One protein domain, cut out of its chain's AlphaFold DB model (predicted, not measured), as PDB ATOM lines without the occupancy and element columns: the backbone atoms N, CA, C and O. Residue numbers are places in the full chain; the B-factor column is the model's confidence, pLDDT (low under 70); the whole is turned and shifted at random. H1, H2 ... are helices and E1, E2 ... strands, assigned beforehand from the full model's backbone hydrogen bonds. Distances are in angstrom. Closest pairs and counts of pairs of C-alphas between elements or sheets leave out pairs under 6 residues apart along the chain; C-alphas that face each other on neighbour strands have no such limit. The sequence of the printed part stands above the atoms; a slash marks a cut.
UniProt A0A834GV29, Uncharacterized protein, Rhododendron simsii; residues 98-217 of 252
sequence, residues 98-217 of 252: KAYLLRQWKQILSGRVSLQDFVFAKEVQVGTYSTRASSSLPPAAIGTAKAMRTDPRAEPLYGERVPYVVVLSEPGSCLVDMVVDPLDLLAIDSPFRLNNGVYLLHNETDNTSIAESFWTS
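This is residues 98 to 217 of the 252 residues of an uncharacterized protein of Rhododendron simsii (UniProt A0A834GV29). A small core, made of the two-stranded ribbon E1 and E2 with the first half of H3 packed on it, makes one part of this domain, and H1, H6 and H7 form a looser group of helices toward one end of the longest axis. The short helices H4 and H5 lie by E2, and H3 reaches toward the other end. The printed part has 120 residues, with seven named helices and two named strands in the order H1 H2 E1 H3 E2 H4 H5 H6 H7; the sheet, order E1 - E2, is antiparallel, and the class is mostly helix. It is only just compact, close to loose, with a radius of gyration of the C-alphas of 16.2 A and spans of 47 by 34 by 26 A.

Start at H1, residues 98 to 109, and look ahead to H6, residues 196 to 205: they only just touch, with 3 pairs of C-alphas within 8 A, through residues 105 to 109 of H1 alone. Their closest C-alphas, Leu 109 and Asn 196, are 6.2 A apart, and they run opposite ways at 35.1 degrees, only just a steep tilt. H2, residues 115 to 118, is near H5, residues 182 to 186. Next compare E1, residues 120 to 124, with E2, residues 160 to 166: they are antiparallel neighbours at 137 degrees, with N 164 and O 120 at 2.8 A and N 120 and O 164 at 2.9 A, within hydrogen-bond range. In H3, residues 139 to 150, Ala 140 has its C-alpha 6.0 A from that of Val 162, the closest C-alphas of H3 and E2. H3 and H4, residues 175 to 178, only just touch, with 3 pairs of C-alphas within 8 A, through residues 139 to 142 of H3 alone; Ile 142 and Val 176 have the closest C-alphas, 6.3 A apart. Residues 165 to 166 of E2 pair antiparallel with residues 179 to 180. The closest C-alphas of E2 and H5, Val 165 and Pro 182, are 5.8 A apart. H7, residues 208 to 215, is close to H6 but not clearly touching, with the closest C-alphas, Glu 204 and Ala 211, 5.9 A apart; H7 and H1 are apart. In H1, H3, H5 and H6 every O i to N i+4 pair is within hydrogen-bond range, in H7 2 of 4 are, and H2 and H4 are too short for such a pair.

Find C-alpha 98 at (-41.432, 16.312, -46.998); from there H1 runs 16.2 A to C-alpha 109. H2 spans 5.4 A and E1 12.3 A. H3 begins at C-alpha 139, (-36.388, 6.211, -18.158), and runs 17.1 A; E2 runs 19.2 A. H4 spans 5.1 A, H5 6.6 A and H6 14.6 A. H7 runs 11.4 A and ends at C-alpha 215, (-27.067, 10.801, -43.344).

The two C-alphas farthest apart, those of Arg 153 and Thr 216, are 49.6 A apart. The printed part has no cut. The link from E1 to H3, residues 125 to 138, is long. The mean pLDDT of the printed part is 76.6; residues 130 to 136 and 197 to 217 are under 70, and H7 has a mean of 37.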
ATOM      1  N   LYS A  98     -42.863  16.027 -47.183       73.06
ATOM      2  CA  LYS A  98     -41.432  16.312 -46.998       73.06
ATOM      3  C   LYS A  98     -41.196  17.772 -46.596       73.06
ATOM      4  O   LYS A  98     -40.490  18.026 -45.628       73.06
ATOM      5  N   ALA A  99     -41.807  18.729 -47.297       80.31
ATOM      6  CA  ALA A  99     -41.686  20.150 -46.965       80.31
ATOM      7  C   ALA A  99     -42.250  20.475 -45.570       80.31
ATOM      8  O   ALA A  99     -41.642  21.244 -44.826       80.31
ATOM      9  N   TYR A 100     -43.378  19.860 -45.196       81.38
ATOM     10  CA  TYR A 100     -43.947  19.976 -43.855       81.38
ATOM     11  C   TYR A 100     -42.976  19.462 -42.787       81.38
ATOM     12  O   TYR A 100     -42.663  20.197 -41.853       81.38
ATOM     13  N   LEU A 101     -42.451  18.245 -42.952       79.56
ATOM     14  CA  LEU A 101     -41.515  17.636 -42.006       79.56
ATOM     15  C   LEU A 101     -40.248  18.471 -41.849       79.56
ATOM     16  O   LEU A 101     -39.876  18.795 -40.729       79.56
ATOM     17  N   LEU A 102     -39.639  18.905 -42.956       81.94
ATOM     18  CA  LEU A 102     -38.451  19.760 -42.920       81.94
ATOM     19  C   LEU A 102     -38.715  21.069 -42.166       81.94
ATOM     20  O   LEU A 102     -37.866  21.527 -41.403       81.94
ATOM     21  N   ARG A 103     -39.902  21.664 -42.335       84.38
ATOM     22  CA  ARG A 103     -40.304  22.855 -41.577       84.38
ATOM     23  C   ARG A 103     -40.443  22.556 -40.083       84.38
ATOM     24  O   ARG A 103     -39.992  23.367 -39.281       84.38
ATOM     25  N   GLN A 104     -41.063  21.436 -39.711       83.12
ATOM     26  CA  GLN A 104     -41.197  21.033 -38.305       83.12
ATOM     27  C   GLN A 104     -39.838  20.727 -37.675       83.12
ATOM     28  O   GLN A 104     -39.534  21.242 -36.606       83.12
ATOM     29  N   TRP A 105     -38.963  20.000 -38.367       81.62
ATOM     30  CA  TRP A 105     -37.599  19.756 -37.898       81.62
ATOM     31  C   TRP A 105     -36.811  21.049 -37.731       81.62
ATOM     32  O   TRP A 105     -36.127  21.213 -36.729       81.62
ATOM     33  N   LYS A 106     -36.964  22.016 -38.642       84.12
ATOM     34  CA  LYS A 106     -36.352  23.340 -38.483       84.12
ATOM     35  C   LYS A 106     -36.855  24.059 -37.226       84.12
ATOM     36  O   LYS A 106     -36.056  24.701 -36.554       84.12
ATOM     37  N   GLN A 107     -38.143  23.936 -36.891       84.62
ATOM     38  CA  GLN A 107     -38.701  24.491 -35.651       84.62
ATOM     39  C   GLN A 107     -38.110  23.810 -34.410       84.62
ATOM     40  O   GLN A 107     -37.636  24.520 -33.522       84.62
ATOM     41  N   ILE A 108     -38.042  22.473 -34.403       83.75
ATOM     42  CA  ILE A 108     -37.431  21.670 -33.329       83.75
ATOM     43  C   ILE A 108     -35.967  22.070 -33.130       83.75
ATOM     44  O   ILE A 108     -35.579  22.473 -32.039       83.75
ATOM     45  N   LEU A 109     -35.170  22.055 -34.202       80.06
ATOM     46  CA  LEU A 109     -33.754  22.427 -34.172       80.06
ATOM     47  C   LEU A 109     -33.534  23.874 -33.717       80.06
ATOM     48  O   LEU A 109     -32.542  24.160 -33.055       80.06
ATOM     49  N   SER A 110     -34.464  24.779 -34.035       81.94
ATOM     50  CA  SER A 110     -34.424  26.172 -33.576       81.94
ATOM     51  C   SER A 110     -34.904  26.384 -32.133       81.94
ATOM     52  O   SER A 110     -34.914  27.525 -31.674       81.94
ATOM     53  N   GLY A 111     -35.345  25.329 -31.434       77.06
ATOM     54  CA  GLY A 111     -35.874  25.404 -30.067       77.06
ATOM     55  C   GLY A 111     -37.232  26.105 -29.949       77.06
ATOM     56  O   GLY A 111     -37.659  26.439 -28.851       77.06
ATOM     57  N   ARG A 112     -37.923  26.347 -31.071       79.44
ATOM     58  CA  ARG A 112     -39.227  27.031 -31.123       79.44
ATOM     59  C   ARG A 112     -40.371  26.025 -31.076       79.44
ATOM     60  O   ARG A 112     -41.194  25.979 -31.990       79.44
ATOM     61  N   VAL A 113     -40.378  25.178 -30.054       81.94
ATOM     62  CA  VAL A 113     -41.370  24.111 -29.887       81.94
ATOM     63  C   VAL A 113     -41.931  24.101 -28.476       81.94
ATOM     64  O   VAL A 113     -41.258  24.508 -27.529       81.94
ATOM     65  N   SER A 114     -43.186  23.676 -28.348       84.50
ATOM     66  CA  SER A 114     -43.843  23.582 -27.051       84.50
ATOM     67  C   SER A 114     -43.242  22.414 -26.270       84.50
ATOM     68  O   SER A 114     -43.079  21.331 -26.819       84.50
ATOM     69  N   LEU A 115     -42.896  22.621 -24.998       83.69
ATOM     70  CA  LEU A 115     -42.314  21.564 -24.161       83.69
ATOM     71  C   LEU A 115     -43.282  20.404 -23.913       83.69
ATOM     72  O   LEU A 115     -42.843  19.269 -23.760       83.69
ATOM     73  N   GLN A 116     -44.587  20.682 -23.913       86.44
ATOM     74  CA  GLN A 116     -45.642  19.706 -23.635       86.44
ATOM     75  C   GLN A 116     -45.601  18.523 -24.611       86.44
ATOM     76  O   GLN A 116     -45.797  17.384 -24.197       86.44
ATOM     77  N   ASP A 117     -45.252  18.779 -25.873       83.19
ATOM     78  CA  ASP A 117     -45.158  17.750 -26.913       83.19
ATOM     79  C   ASP A 117     -43.962  16.794 -26.717       83.19
ATOM     80  O   ASP A 117     -43.910  15.728 -27.332       83.19
ATOM     81  N   PHE A 118     -42.996  17.161 -25.865       84.94
ATOM     82  CA  PHE A 118     -41.756  16.412 -25.612       84.94
ATOM     83  C   PHE A 118     -41.724  15.734 -24.238       84.94
ATOM     84  O   PHE A 118     -40.733  15.071 -23.909       84.94
ATOM     85  N   VAL A 119     -42.789  15.885 -23.443       88.31
ATOM     86  CA  VAL A 119     -42.952  15.183 -22.169       88.31
ATOM     87  C   VAL A 119     -43.441  13.767 -22.445       88.31
ATOM     88  O   VAL A 119     -44.534  13.548 -22.966       88.31
ATOM     89  N   PHE A 120     -42.641  12.780 -22.057       88.06
ATOM     90  CA  PHE A 120     -43.061  11.386 -22.067       88.06
ATOM     91  C   PHE A 120     -43.675  11.024 -20.724       88.06
ATOM     92  O   PHE A 120     -43.156  11.420 -19.693       88.06
ATOM     93  N   ALA A 121     -44.735  10.217 -20.720       88.38
ATOM     94  CA  ALA A 121     -45.328   9.702 -19.489       88.38
ATOM     95  C   ALA A 121     -45.457   8.180 -19.552       88.38
ATOM     96  O   ALA A 121     -46.159   7.630 -20.419       88.38
ATOM     97  N   LYS A 122     -44.789   7.483 -18.630       86.62
ATOM     98  CA  LYS A 122     -44.764   6.016 -18.607       86.62
ATOM     99  C   LYS A 122     -45.058   5.471 -17.221       86.62
ATOM    100  O   LYS A 122     -44.683   6.070 -16.224       86.62
ATOM    101  N   GLU A 123     -45.754   4.340 -17.202       87.94
ATOM    102  CA  GLU A 123     -46.110   3.634 -15.975       87.94
ATOM    103  C   GLU A 123     -44.850   3.124 -15.279       87.94
ATOM    104  O   GLU A 123     -44.005   2.467 -15.905       87.94
ATOM    105  N   VAL A 124     -44.734   3.435 -13.990       88.50
ATOM    106  CA  VAL A 124     -43.634   2.993 -13.136       88.50
ATOM    107  C   VAL A 124     -44.173   2.022 -12.091       88.50
ATOM    108  O   VAL A 124     -45.180   2.267 -11.432       88.50
ATOM    109  N   GLN A 125     -43.495   0.887 -11.950       87.44
ATOM    110  CA  GLN A 125     -43.784  -0.121 -10.929       87.44
ATOM    111  C   GLN A 125     -42.578  -0.242 -10.005       87.44
ATOM    112  O   GLN A 125     -41.714  -1.111 -10.176       87.44
ATOM    113  N   VAL A 126     -42.491   0.686  -9.052       79.19
ATOM    114  CA  VAL A 126     -41.404   0.733  -8.070       79.19
ATOM    115  C   VAL A 126     -41.333  -0.618  -7.337       79.19
ATOM    116  O   VAL A 126     -42.352  -1.198  -6.974       79.19
ATOM    117  N   GLY A 127     -40.128  -1.187  -7.232       75.06
ATOM    118  CA  GLY A 127     -39.884  -2.487  -6.586       75.06
ATOM    119  C   GLY A 127     -40.039  -3.740  -7.464       75.06
ATOM    120  O   GLY A 127     -39.587  -4.806  -7.058       75.06
ATOM    121  N   THR A 128     -40.604  -3.647  -8.676       78.81
ATOM    122  CA  THR A 128     -40.738  -4.812  -9.589       78.81
ATOM    123  C   THR A 128     -39.524  -4.988 -10.512       78.81
ATOM    124  O   THR A 128     -39.287  -6.064 -11.065       78.81
ATOM    125  N   TYR A 129     -38.729  -3.934 -10.699       78.50
ATOM    126  CA  TYR A 129     -37.568  -3.970 -11.584       78.50
ATOM    127  C   TYR A 129     -36.398  -4.747 -10.971       78.50
ATOM    128  O   TYR A 129     -36.152  -4.697  -9.767       78.50
ATOM    129  N   SER A 130     -35.636  -5.446 -11.820       68.56
ATOM    130  CA  SER A 130     -34.431  -6.150 -11.376       68.56
ATOM    131  C   SER A 130     -33.402  -5.158 -10.829       68.56
ATOM    132  O   SER A 130     -33.041  -4.193 -11.497       68.56
ATOM    133  N   THR A 131     -32.886  -5.429  -9.633       62.69
ATOM    134  CA  THR A 131     -31.903  -4.593  -8.925       62.69
ATOM    135  C   THR A 131     -30.485  -4.671  -9.504       62.69
ATOM    136  O   THR A 131     -29.577  -4.027  -8.986       62.69
ATOM    137  N   ARG A 132     -30.263  -5.461 -10.566       59.03
ATOM    138  CA  ARG A 132     -28.916  -5.801 -11.056       59.03
ATOM    139  C   ARG A 132     -28.184  -4.658 -11.760       59.03
ATOM    140  O   ARG A 132     -26.959  -4.701 -11.795       59.03
ATOM    141  N   ALA A 133     -28.880  -3.653 -12.295       60.81
ATOM    142  CA  ALA A 133     -28.237  -2.453 -12.828       60.81
ATOM    143  C   ALA A 133     -29.215  -1.274 -12.929       60.81
ATOM    144  O   ALA A 133     -30.304  -1.404 -13.484       60.81
ATOM    145  N   SER A 134     -28.794  -0.086 -12.491       60.06
ATOM    146  CA  SER A 134     -29.526   1.169 -12.724       60.06
ATOM    147  C   SER A 134     -29.725   1.475 -14.217       60.06
ATOM    148  O   SER A 134     -30.682   2.152 -14.580       60.06
ATOM    149  N   SER A 135     -28.868   0.931 -15.089       61.31
ATOM    150  CA  SER A 135     -28.969   1.036 -16.549       61.31
ATOM    151  C   SER A 135     -30.078   0.180 -17.171       61.31
ATOM    152  O   SER A 135     -30.434   0.415 -18.323       61.31
ATOM    153  N   SER A 136     -30.645  -0.793 -16.442       68.56
ATOM    154  CA  SER A 136     -31.790  -1.581 -16.921       68.56
ATOM    155  C   SER A 136     -33.139  -0.992 -16.515       68.56
ATOM    156  O   SER A 136     -34.180  -1.556 -16.857       68.56
ATOM    157  N   LEU A 137     -33.143   0.099 -15.745       81.00
ATOM    158  CA  LEU A 137     -34.373   0.766 -15.351       81.00
ATOM    159  C   LEU A 137     -34.948   1.539 -16.544       81.00
ATOM    160  O   LEU A 137     -34.201   2.162 -17.301       81.00
ATOM    161  N   PRO A 138     -36.277   1.529 -16.735       84.44
ATOM    162  CA  PRO A 138     -36.887   2.385 -17.738       84.44
ATOM    163  C   PRO A 138     -36.656   3.868 -17.385       84.44
ATOM    164  O   PRO A 138     -36.603   4.203 -16.200       84.44
ATOM    165  N   PRO A 139     -36.598   4.775 -18.380       86.56
ATOM    166  CA  PRO A 139     -36.388   6.211 -18.158       86.56
ATOM    167  C   PRO A 139     -37.292   6.825 -17.084       86.56
ATOM    168  O   PRO A 139     -36.808   7.532 -16.209       86.56
ATOM    169  N   ALA A 140     -38.583   6.483 -17.076       86.75
ATOM    170  CA  ALA A 140     -39.508   6.974 -16.055       86.75
ATOM    171  C   ALA A 140     -39.117   6.531 -14.632       86.75
ATOM    172  O   ALA A 140     -39.120   7.351 -13.723       86.75
ATOM    173  N   ALA A 141     -38.688   5.276 -14.444       87.81
ATOM    174  CA  ALA A 141     -38.230   4.795 -13.137       87.81
ATOM    175  C   ALA A 141     -36.920   5.466 -12.699       87.81
ATOM    176  O   ALA A 141     -36.697   5.657 -11.507       87.81
ATOM    177  N   ILE A 142     -36.061   5.846 -13.651       87.75
ATOM    178  CA  ILE A 142     -34.855   6.631 -13.371       87.75
ATOM    179  C   ILE A 142     -35.235   8.027 -12.869       87.75
ATOM    180  O   ILE A 142     -34.702   8.460 -11.848       87.75
ATOM    181  N   GLY A 143     -36.162   8.706 -13.554       87.56
ATOM    182  CA  GLY A 143     -36.681  10.012 -13.133       87.56
ATOM    183  C   GLY A 143     -37.279   9.953 -11.728       87.56
ATOM    184  O   GLY A 143     -36.873  10.710 -10.850       87.56
ATOM    185  N   THR A 144     -38.133   8.960 -11.473       88.56
ATOM    186  CA  THR A 144     -38.683   8.679 -10.142       88.56
ATOM    187  C   THR A 144     -37.595   8.456  -9.094       88.56
ATOM    188  O   THR A 144     -37.638   9.057  -8.028       88.56
ATOM    189  N   ALA A 145     -36.590   7.627  -9.381       87.69
ATOM    190  CA  ALA A 145     -35.518   7.355  -8.430       87.69
ATOM    191  C   ALA A 145     -34.694   8.613  -8.101       87.69
ATOM    192  O   ALA A 145     -34.234   8.758  -6.969       87.69
ATOM    193  N   LYS A 146     -34.508   9.529  -9.063       87.75
ATOM    194  CA  LYS A 146     -33.875  10.837  -8.820       87.75
ATOM    195  C   LYS A 146     -34.751  11.731  -7.935       87.75
ATOM    196  O   LYS A 146     -34.233  12.321  -6.988       87.75
ATOM    197  N   ALA A 147     -36.058  11.774  -8.191       87.75
ATOM    198  CA  ALA A 147     -37.008  12.524  -7.371       87.75
ATOM    199  C   ALA A 147     -37.051  11.995  -5.926       87.75
ATOM    200  O   ALA A 147     -36.856  12.768  -4.997       87.75
ATOM    201  N   MET A 148     -37.156  10.673  -5.736       89.44
ATOM    202  CA  MET A 148     -37.172  10.019  -4.417       89.44
ATOM    203  C   MET A 148     -35.884  10.224  -3.605       89.44
ATOM    204  O   MET A 148     -35.912  10.219  -2.377       89.44
ATOM    205  N   ARG A 149     -34.733  10.390  -4.271       88.38
ATOM    206  CA  ARG A 149     -33.470  10.749  -3.595       88.38
ATOM    207  C   ARG A 149     -33.495  12.170  -3.042       88.38
ATOM    208  O   ARG A 149     -32.846  12.421  -2.033       88.38
ATOM    209  N   THR A 150     -34.188  13.074  -3.729       88.81
ATOM    210  CA  THR A 150     -34.316  14.481  -3.332       88.81
ATOM    211  C   THR A 150     -35.385  14.632  -2.253       88.81
ATOM    212  O   THR A 150     -35.132  15.243  -1.218       88.81
ATOM    213  N   ASP A 151     -36.548  14.019  -2.466       90.62
ATOM    214  CA  ASP A 151     -37.637  13.926  -1.501       90.62
ATOM    215  C   ASP A 151     -38.132  12.472  -1.409       90.62
ATOM    216  O   ASP A 151     -38.796  11.992  -2.331       90.62
ATOM    217  N   PRO A 152     -37.887  11.767  -0.288       88.94
ATOM    218  CA  PRO A 152     -38.387  10.410  -0.077       88.94
ATOM    219  C   PRO A 152     -39.913  10.268  -0.166       88.94
ATOM    220  O   PRO A 152     -40.403   9.154  -0.320       88.94
ATOM    221  N   ARG A 153     -40.680  11.363  -0.058       89.25
ATOM    222  CA  ARG A 153     -42.147  11.357  -0.189       89.25
ATOM    223  C   ARG A 153     -42.634  11.419  -1.630       89.25
ATOM    224  O   ARG A 153     -43.817  11.192  -1.861       89.25
ATOM    225  N   ALA A 154     -41.750  11.681  -2.589       85.88
ATOM    226  CA  ALA A 154     -42.072  11.717  -4.013       85.88
ATOM    227  C   ALA A 154     -42.194  10.311  -4.642       85.88
ATOM    228  O   ALA A 154     -42.008  10.151  -5.849       85.88
ATOM    229  N   GLU A 155     -42.459   9.274  -3.841       88.81
ATOM    230  CA  GLU A 155     -42.687   7.920  -4.338       88.81
ATOM    231  C   GLU A 155     -44.056   7.837  -5.041       88.81
ATOM    232  O   GLU A 155     -45.082   8.116  -4.414       88.81
ATOM    233  N   PRO A 156     -44.101   7.461  -6.332       90.25
ATOM    234  CA  PRO A 156     -45.343   7.360  -7.078       90.25
ATOM    235  C   PRO A 156     -46.108   6.092  -6.706       90.25
ATOM    236  O   PRO A 156     -45.547   5.084  -6.268       90.25
ATOM    237  N   LEU A 157     -47.410   6.113  -6.963       90.19
ATOM    238  CA  LEU A 157     -48.267   4.953  -6.785       90.19
ATOM    239  C   LEU A 157     -47.918   3.846  -7.789       90.19
ATOM    240  O   LEU A 157     -47.395   4.076  -8.883       90.19
ATOM    241  N   TYR A 158     -48.250   2.605  -7.432       88.88
ATOM    242  CA  TYR A 158     -48.016   1.461  -8.308       88.88
ATOM    243  C   TYR A 158     -48.778   1.611  -9.636       88.88
ATOM    244  O   TYR A 158     -50.008   1.671  -9.652       88.88
ATOM    245  N   GLY A 159     -48.048   1.633 -10.756       85.75
ATOM    246  CA  GLY A 159     -48.628   1.808 -12.091       85.75
ATOM    247  C   GLY A 159     -48.956   3.263 -12.443       85.75
ATOM    248  O   GLY A 159     -49.583   3.509 -13.472       85.75
ATOM    249  N   GLU A 160     -48.527   4.232 -11.634       90.38
ATOM    250  CA  GLU A 160     -48.678   5.649 -11.946       90.38
ATOM    251  C   GLU A 160     -47.835   6.039 -13.168       90.38
ATOM    252  O   GLU A 160     -46.702   5.578 -13.352       90.38
ATOM    253  N   ARG A 161     -48.395   6.899 -14.027       90.69
ATOM    254  CA  ARG A 161     -47.696   7.426 -15.203       90.69
ATOM    255  C   ARG A 161     -46.874   8.644 -14.818       90.69
ATOM    256  O   ARG A 161     -47.402   9.747 -14.755       90.69
ATOM    257  N   VAL A 162     -45.577   8.432 -14.647       91.50
ATOM    258  CA  VAL A 162     -44.642   9.492 -14.270       91.50
ATOM    259  C   VAL A 162     -44.157  10.223 -15.528       91.50
ATOM    260  O   VAL A 162     -43.692   9.558 -16.469       91.50
ATOM    261  N   PRO A 163     -44.289  11.561 -15.589       92.44
ATOM    262  CA  PRO A 163     -43.775  12.359 -16.690       92.44
ATOM    263  C   PRO A 163     -42.250  12.524 -16.598       92.44
ATOM    264  O   PRO A 163     -41.685  12.617 -15.516       92.44
ATOM    265  N   TYR A 164     -41.571  12.569 -17.739       90.94
ATOM    266  CA  TYR A 164     -40.137  12.825 -17.828       90.94
ATOM    267  C   TYR A 164     -39.762  13.423 -19.189       90.94
ATOM    268  O   TYR A 164     -40.444  13.213 -20.198       90.94
ATOM    269  N   VAL A 165     -38.642  14.140 -19.225       90.56
ATOM    270  CA  VAL A 165     -38.040  14.704 -20.440       90.56
ATOM    271  C   VAL A 165     -36.592  14.246 -20.582       90.56
ATOM    272  O   VAL A 165     -35.939  13.889 -19.602       90.56
ATOM    273  N   VAL A 166     -36.092  14.231 -21.819       88.56
ATOM    274  CA  VAL A 166     -34.702  13.887 -22.134       88.56
ATOM    275  C   VAL A 166     -33.953  15.159 -22.519       88.56
ATOM    276  O   VAL A 166     -34.222  15.785 -23.547       88.56
ATOM    277  N   VAL A 167     -33.004  15.552 -21.679       88.81
ATOM    278  CA  VAL A 167     -32.213  16.772 -21.835       88.81
ATOM    279  C   VAL A 167     -30.859  16.476 -22.467       88.81
ATOM    280  O   VAL A 167     -30.407  15.332 -22.555       88.81
ATOM    281  N   LEU A 168     -30.233  17.523 -22.993       85.62
ATOM    282  CA  LEU A 168     -28.885  17.471 -23.524       85.62
ATOM    283  C   LEU A 168     -27.908  17.344 -22.354       85.62
ATOM    284  O   LEU A 168     -27.942  18.140 -21.417       85.62
ATOM    285  N   SER A 169     -27.028  16.359 -22.444       81.56
ATOM    286  CA  SER A 169     -25.908  16.167 -21.527       81.56
ATOM    287  C   SER A 169     -24.615  16.057 -22.332       81.56
ATOM    288  O   SER A 169     -24.621  16.178 -23.561       81.56
ATOM    289  N   GLU A 170     -23.496  15.870 -21.639       80.69
ATOM    290  CA  GLU A 170     -22.192  15.733 -22.277       80.69
ATOM    291  C   GLU A 170     -22.176  14.581 -23.303       80.69
ATOM    292  O   GLU A 170     -22.785  13.530 -23.072       80.69
ATOM    293  N   PRO A 171     -21.494  14.740 -24.453       74.62
ATOM    294  CA  PRO A 171     -21.411  13.691 -25.462       74.62
ATOM    295  C   PRO A 171     -20.867  12.382 -24.869       74.62
ATOM    296  O   PRO A 171     -19.746  12.338 -24.374       74.62
ATOM    297  N   GLY A 172     -21.657  11.307 -24.939       75.00
ATOM    298  CA  GLY A 172     -21.301   9.999 -24.370       75.00
ATOM    299  C   GLY A 172     -21.892   9.711 -22.985       75.00
ATOM    300  O   GLY A 172     -21.701   8.607 -22.475       75.00
ATOM    301  N   SER A 173     -22.648  10.643 -22.394       79.56
ATOM    302  CA  SER A 173     -23.394  10.402 -21.154       79.56
ATOM    303  C   SER A 173     -24.433   9.291 -21.314       79.56
ATOM    304  O   SER A 173     -25.072   9.154 -22.365       79.56
ATOM    305  N   CYS A 174     -24.664   8.529 -20.247       79.12
ATOM    306  CA  CYS A 174     -25.676   7.483 -20.243       79.12
ATOM    307  C   CYS A 174     -27.093   8.084 -20.286       79.12
ATOM    308  O   CYS A 174     -27.341   9.177 -19.783       79.12
ATOM    309  N   LEU A 175     -28.067   7.333 -20.824       78.38
ATOM    310  CA  LEU A 175     -29.478   7.758 -20.853       78.38
ATOM    311  C   LEU A 175     -30.011   8.111 -19.458       78.38
ATOM    312  O   LEU A 175     -30.841   9.000 -19.324       78.38
ATOM    313  N   VAL A 176     -29.492   7.442 -18.429       80.00
ATOM    314  CA  VAL A 176     -29.830   7.680 -17.024       80.00
ATOM    315  C   VAL A 176     -29.577   9.134 -16.614       80.00
ATOM    316  O   VAL A 176     -30.385   9.717 -15.892       80.00
ATOM    317  N   ASP A 177     -28.503   9.748 -17.104       81.75
ATOM    318  CA  ASP A 177     -28.107  11.108 -16.728       81.75
ATOM    319  C   ASP A 177     -28.930  12.159 -17.476       81.75
ATOM    320  O   ASP A 177     -29.262  13.195 -16.908       81.75
ATOM    321  N   MET A 178     -29.376  11.825 -18.691       85.81
ATOM    322  CA  MET A 178     -30.176  12.693 -19.560       85.81
ATOM    323  C   MET A 178     -31.659  12.794 -19.172       85.81
ATOM    324  O   MET A 178     -32.373  13.611 -19.744       85.81
ATOM    325  N   VAL A 179     -32.172  11.967 -18.257       88.62
ATOM    326  CA  VAL A 179     -33.593  12.006 -17.860       88.62
ATOM    327  C   VAL A 179     -33.807  12.969 -16.694       88.62
ATOM    328  O   VAL A 179     -33.165  12.819 -15.650       88.62
ATOM    329  N   VAL A 180     -34.726  13.921 -16.866       89.88
ATOM    330  CA  VAL A 180     -35.033  14.998 -15.907       89.88
ATOM    331  C   VAL A 180     -36.553  15.202 -15.803       89.88
ATOM    332  O   VAL A 180     -37.295  14.829 -16.720       89.88
ATOM    333  N   ASP A 181     -37.022  15.756 -14.683       89.00
ATOM    334  CA  ASP A 181     -38.421  16.149 -14.500       89.00
ATOM    335  C   ASP A 181     -38.775  17.375 -15.378       89.00
ATOM    336  O   ASP A 181     -37.950  18.280 -15.546       89.00
ATOM    337  N   PRO A 182     -39.979  17.449 -15.974       90.62
ATOM    338  CA  PRO A 182     -40.360  18.599 -16.793       90.62
ATOM    339  C   PRO A 182     -40.336  19.944 -16.047       90.62
ATOM    340  O   PRO A 182     -40.092  20.974 -16.678       90.62
ATOM    341  N   LEU A 183     -40.591  19.959 -14.734       88.25
ATOM    342  CA  LEU A 183     -40.585  21.171 -13.914       88.25
ATOM    343  C   LEU A 183     -39.161  21.673 -13.667       88.25
ATOM    344  O   LEU A 183     -38.926  22.876 -13.755       88.25
ATOM    345  N   ASP A 184     -38.205  20.766 -13.461       87.75
ATOM    346  CA  ASP A 184     -36.786  21.116 -13.309       87.75
ATOM    347  C   ASP A 184     -36.235  21.793 -14.572       87.75
ATOM    348  O   ASP A 184     -35.415  22.708 -14.499       87.75
ATOM    349  N   LEU A 185     -36.718  21.384 -15.751       87.25
ATOM    350  CA  LEU A 185     -36.370  22.019 -17.023       87.25
ATOM    351  C   LEU A 185     -36.967  23.433 -17.157       87.25
ATOM    352  O   LEU A 185     -36.354  24.293 -17.790       87.25
ATOM    353  N   LEU A 186     -38.140  23.682 -16.570       87.25
ATOM    354  CA  LEU A 186     -38.841  24.973 -16.610       87.25
ATOM    355  C   LEU A 186     -38.357  25.981 -15.556       87.25
ATOM    356  O   LEU A 186     -38.763  27.143 -15.609       87.25
ATOM    357  N   ALA A 187     -37.518  25.564 -14.606       88.25
ATOM    358  CA  ALA A 187     -36.986  26.448 -13.578       88.25
ATOM    359  C   ALA A 187     -36.180  27.618 -14.184       88.25
ATOM    360  O   ALA A 187     -35.484  27.459 -15.187       88.25
ATOM    361  N   ILE A 188     -36.270  28.795 -13.552       80.44
ATOM    362  CA  ILE A 188     -35.753  30.081 -14.067       80.44
ATOM    363  C   ILE A 188     -34.231  30.047 -14.330       80.44
ATOM    364  O   ILE A 188     -33.774  30.697 -15.266       80.44
ATOM    365  N   ASP A 189     -33.485  29.214 -13.597       80.56
ATOM    366  CA  ASP A 189     -32.029  29.039 -13.724       80.56
ATOM    367  C   ASP A 189     -31.627  27.615 -14.156       80.56
ATOM    368  O   ASP A 189     -30.543  27.128 -13.817       80.56
ATOM    369  N   SER A 190     -32.494  26.899 -14.880       83.38
ATOM    370  CA  SER A 190     -32.169  25.535 -15.298       83.38
ATOM    371  C   SER A 190     -31.013  25.534 -16.324       83.38
ATOM    372  O   SER A 190     -31.071  26.224 -17.347       83.38
ATOM    373  N   PRO A 191     -29.940  24.744 -16.108       82.38
ATOM    374  CA  PRO A 191     -28.860  24.598 -17.090       82.38
ATOM    375  C   PRO A 191     -29.269  23.692 -18.264       82.38
ATOM    376  O   PRO A 191     -28.493  23.470 -19.195       82.38
ATOM    377  N   PHE A 192     -30.475  23.127 -18.214       84.50
ATOM    378  CA  PHE A 192     -30.910  22.073 -19.107       84.50
ATOM    379  C   PHE A 192     -31.493  22.625 -20.412       84.50
ATOM    380  O   PHE A 192     -32.221  23.616 -20.465       84.50
ATOM    381  N   ARG A 193     -31.187  21.934 -21.509       82.00
ATOM    382  CA  ARG A 193     -31.773  22.173 -22.833       82.00
ATOM    383  C   ARG A 193     -32.338  20.867 -23.364       82.00
ATOM    384  O   ARG A 193     -31.795  19.806 -23.081       82.00
ATOM    385  N   LEU A 194     -33.410  20.933 -24.148       82.44
ATOM    386  CA  LEU A 194     -33.957  19.751 -24.817       82.44
ATOM    387  C   LEU A 194     -32.909  19.109 -25.732       82.44
ATOM    388  O   LEU A 194     -32.257  19.794 -26.526       82.44
ATOM    389  N   ASN A 195     -32.781  17.782 -25.668       77.38
ATOM    390  CA  ASN A 195     -31.912  17.047 -26.579       77.38
ATOM    391  C   ASN A 195     -32.606  16.808 -27.923       77.38
ATOM    392  O   ASN A 195     -33.129  15.723 -28.181       77.38
ATOM    393  N   ASN A 196     -32.581  17.809 -28.803       73.31
ATOM    394  CA  ASN A 196     -33.190  17.716 -30.133       73.31
ATOM    395  C   ASN A 196     -32.744  16.458 -30.908       73.31
ATOM    396  O   ASN A 196     -33.545  15.886 -31.641       73.31
ATOM    397  N   GLY A 197     -31.503  15.996 -30.721       67.75
ATOM    398  CA  GLY A 197     -30.967  14.809 -31.389       67.75
ATOM    399  C   GLY A 197     -31.685  13.518 -30.997       67.75
ATOM    400  O   GLY A 197     -32.085  12.759 -31.875       67.75
ATOM    401  N   VAL A 198     -31.922  13.282 -29.703       68.19
ATOM    402  CA  VAL A 198     -32.620  12.069 -29.232       68.19
ATOM    403  C   VAL A 198     -34.063  12.031 -29.728       68.19
ATOM    404  O   VAL A 198     -34.529  10.990 -30.189       68.19
ATOM    405  N   TYR A 199     -34.765  13.164 -29.692       69.19
ATOM    406  CA  TYR A 199     -36.147  13.235 -30.165       69.19
ATOM    407  C   TYR A 199     -36.254  13.055 -31.683       69.19
ATOM    408  O   TYR A 199     -37.196  12.425 -32.160       69.19
ATOM    409  N   LEU A 200     -35.295  13.564 -32.461       65.50
ATOM    410  CA  LEU A 200     -35.262  13.350 -33.910       65.50
ATOM    411  C   LEU A 200     -34.907  11.894 -34.254       65.50
ATOM    412  O   LEU A 200     -35.619  11.279 -35.041       65.50
ATOM    413  N   LEU A 201     -33.899  11.310 -33.598       56.59
ATOM    414  CA  LEU A 201     -33.473   9.922 -33.816       56.59
ATOM    415  C   LEU A 201     -34.538   8.900 -33.402       56.59
ATOM    416  O   LEU A 201     -34.750   7.914 -34.103       56.59
ATOM    417  N   HIS A 202     -35.260   9.139 -32.303       52.34
ATOM    418  CA  HIS A 202     -36.376   8.281 -31.895       52.34
ATOM    419  C   HIS A 202     -37.514   8.299 -32.932       52.34
ATOM    420  O   HIS A 202     -38.135   7.270 -33.196       52.34
ATOM    421  N   ASN A 203     -37.754   9.448 -33.578       47.47
ATOM    422  CA  ASN A 203     -38.686   9.556 -34.706       47.47
ATOM    423  C   ASN A 203     -38.140   8.915 -36.004       47.47
ATOM    424  O   ASN A 203     -38.921   8.507 -36.869       47.47
ATOM    425  N   GLU A 204     -36.816   8.807 -36.152       39.47
ATOM    426  CA  GLU A 204     -36.141   8.154 -37.282       39.47
ATOM    427  C   GLU A 204     -36.081   6.626 -37.164       39.47
ATOM    428  O   GLU A 204     -36.179   5.947 -38.186       39.47
ATOM    429  N   THR A 205     -35.997   6.054 -35.958       37.50
ATOM    430  CA  THR A 205     -36.025   4.589 -35.761       37.50
ATOM    431  C   THR A 205     -37.325   3.931 -36.238       37.50
ATOM    432  O   THR A 205     -37.304   2.764 -36.628       37.50
ATOM    433  N   ASP A 206     -38.430   4.681 -36.312       39.75
ATOM    434  CA  ASP A 206     -39.677   4.240 -36.954       39.75
ATOM    435  C   ASP A 206     -39.711   4.502 -38.479       39.75
ATOM    436  O   ASP A 206     -40.537   3.923 -39.184       39.75
ATOM    437  N   ASN A 207     -38.803   5.323 -39.023       43.12
ATOM    438  CA  ASN A 207     -38.750   5.770 -40.422       43.12
ATOM    439  C   ASN A 207     -37.396   5.450 -41.084       43.12
ATOM    440  O   ASN A 207     -36.665   6.330 -41.547       43.12
ATOM    441  N   THR A 208     -37.098   4.158 -41.214       39.06
ATOM    442  CA  THR A 208     -35.818   3.623 -41.711       39.06
ATOM    443  C   THR A 208     -35.417   4.126 -43.110       39.06
ATOM    444  O   THR A 208     -34.235   4.180 -43.417       39.06
ATOM    445  N   SER A 209     -36.368   4.555 -43.956       38.25
ATOM    446  CA  SER A 209     -36.069   5.037 -45.323       38.25
ATOM    447  C   SER A 209     -35.726   6.532 -45.438       38.25
ATOM    448  O   SER A 209     -35.163   6.959 -46.445       38.25
ATOM    449  N   ILE A 210     -36.073   7.350 -44.437       40.47
ATOM    450  CA  ILE A 210     -35.833   8.804 -44.471       40.47
ATOM    451  C   ILE A 210     -34.487   9.136 -43.807       40.47
ATOM    452  O   ILE A 210     -33.765   9.999 -44.309       40.47
ATOM    453  N   ALA A 211     -34.091   8.382 -42.778       40.03
ATOM    454  CA  ALA A 211     -32.791   8.516 -42.114       40.03
ATOM    455  C   ALA A 211     -31.598   8.331 -43.084       40.03
ATOM    456  O   ALA A 211     -30.633   9.094 -43.045       40.03
ATOM    457  N   GLU A 212     -31.693   7.397 -44.043       36.59
ATOM    458  CA  GLU A 212     -30.645   7.164 -45.057       36.59
ATOM    459  C   GLU A 212     -30.388   8.385 -45.958       36.59
ATOM    460  O   GLU A 212     -29.252   8.652 -46.362       36.59
ATOM    461  N   SER A 213     -31.433   9.167 -46.255       38.66
ATOM    462  CA  SER A 213     -31.304  10.354 -47.109       38.66
ATOM    463  C   SER A 213     -30.783  11.583 -46.360       38.66
ATOM    464  O   SER A 213     -30.204  12.464 -46.996       38.66
ATOM    465  N   PHE A 214     -30.910  11.628 -45.031       34.78
ATOM    466  CA  PHE A 214     -30.335  12.690 -44.202       34.78
ATOM    467  C   PHE A 214     -28.845  12.437 -43.911       34.78
ATOM    468  O   PHE A 214     -28.023  13.334 -44.092       34.78
ATOM    469  N   TRP A 215     -28.463  11.189 -43.604       31.39
ATOM    470  CA  TRP A 215     -27.067  10.801 -43.344       31.39
ATOM    471  C   TRP A 215     -26.146  10.978 -44.560       31.39
ATOM    472  O   TRP A 215     -24.990  11.370 -44.431       31.39
ATOM    473  N   THR A 216     -26.673  10.773 -45.770       37.16
ATOM    474  CA  THR A 216     -25.921  10.982 -47.023       37.16
ATOM    475  C   THR A 216     -25.592  12.464 -47.273       37.16
ATOM    476  O   THR A 216     -24.632  12.773 -47.975       37.16
ATOM    477  N   SER A 217     -26.356  13.394 -46.686       36.38
ATOM    478  CA  SER A 217     -26.138  14.841 -46.835       36.38
ATOM    479  C   SER A 217     -25.171  15.427 -45.799       36.38
ATOM    480  O   SER A 217     -24.646  16.518 -46.022       36.38
TER     481      SER A 217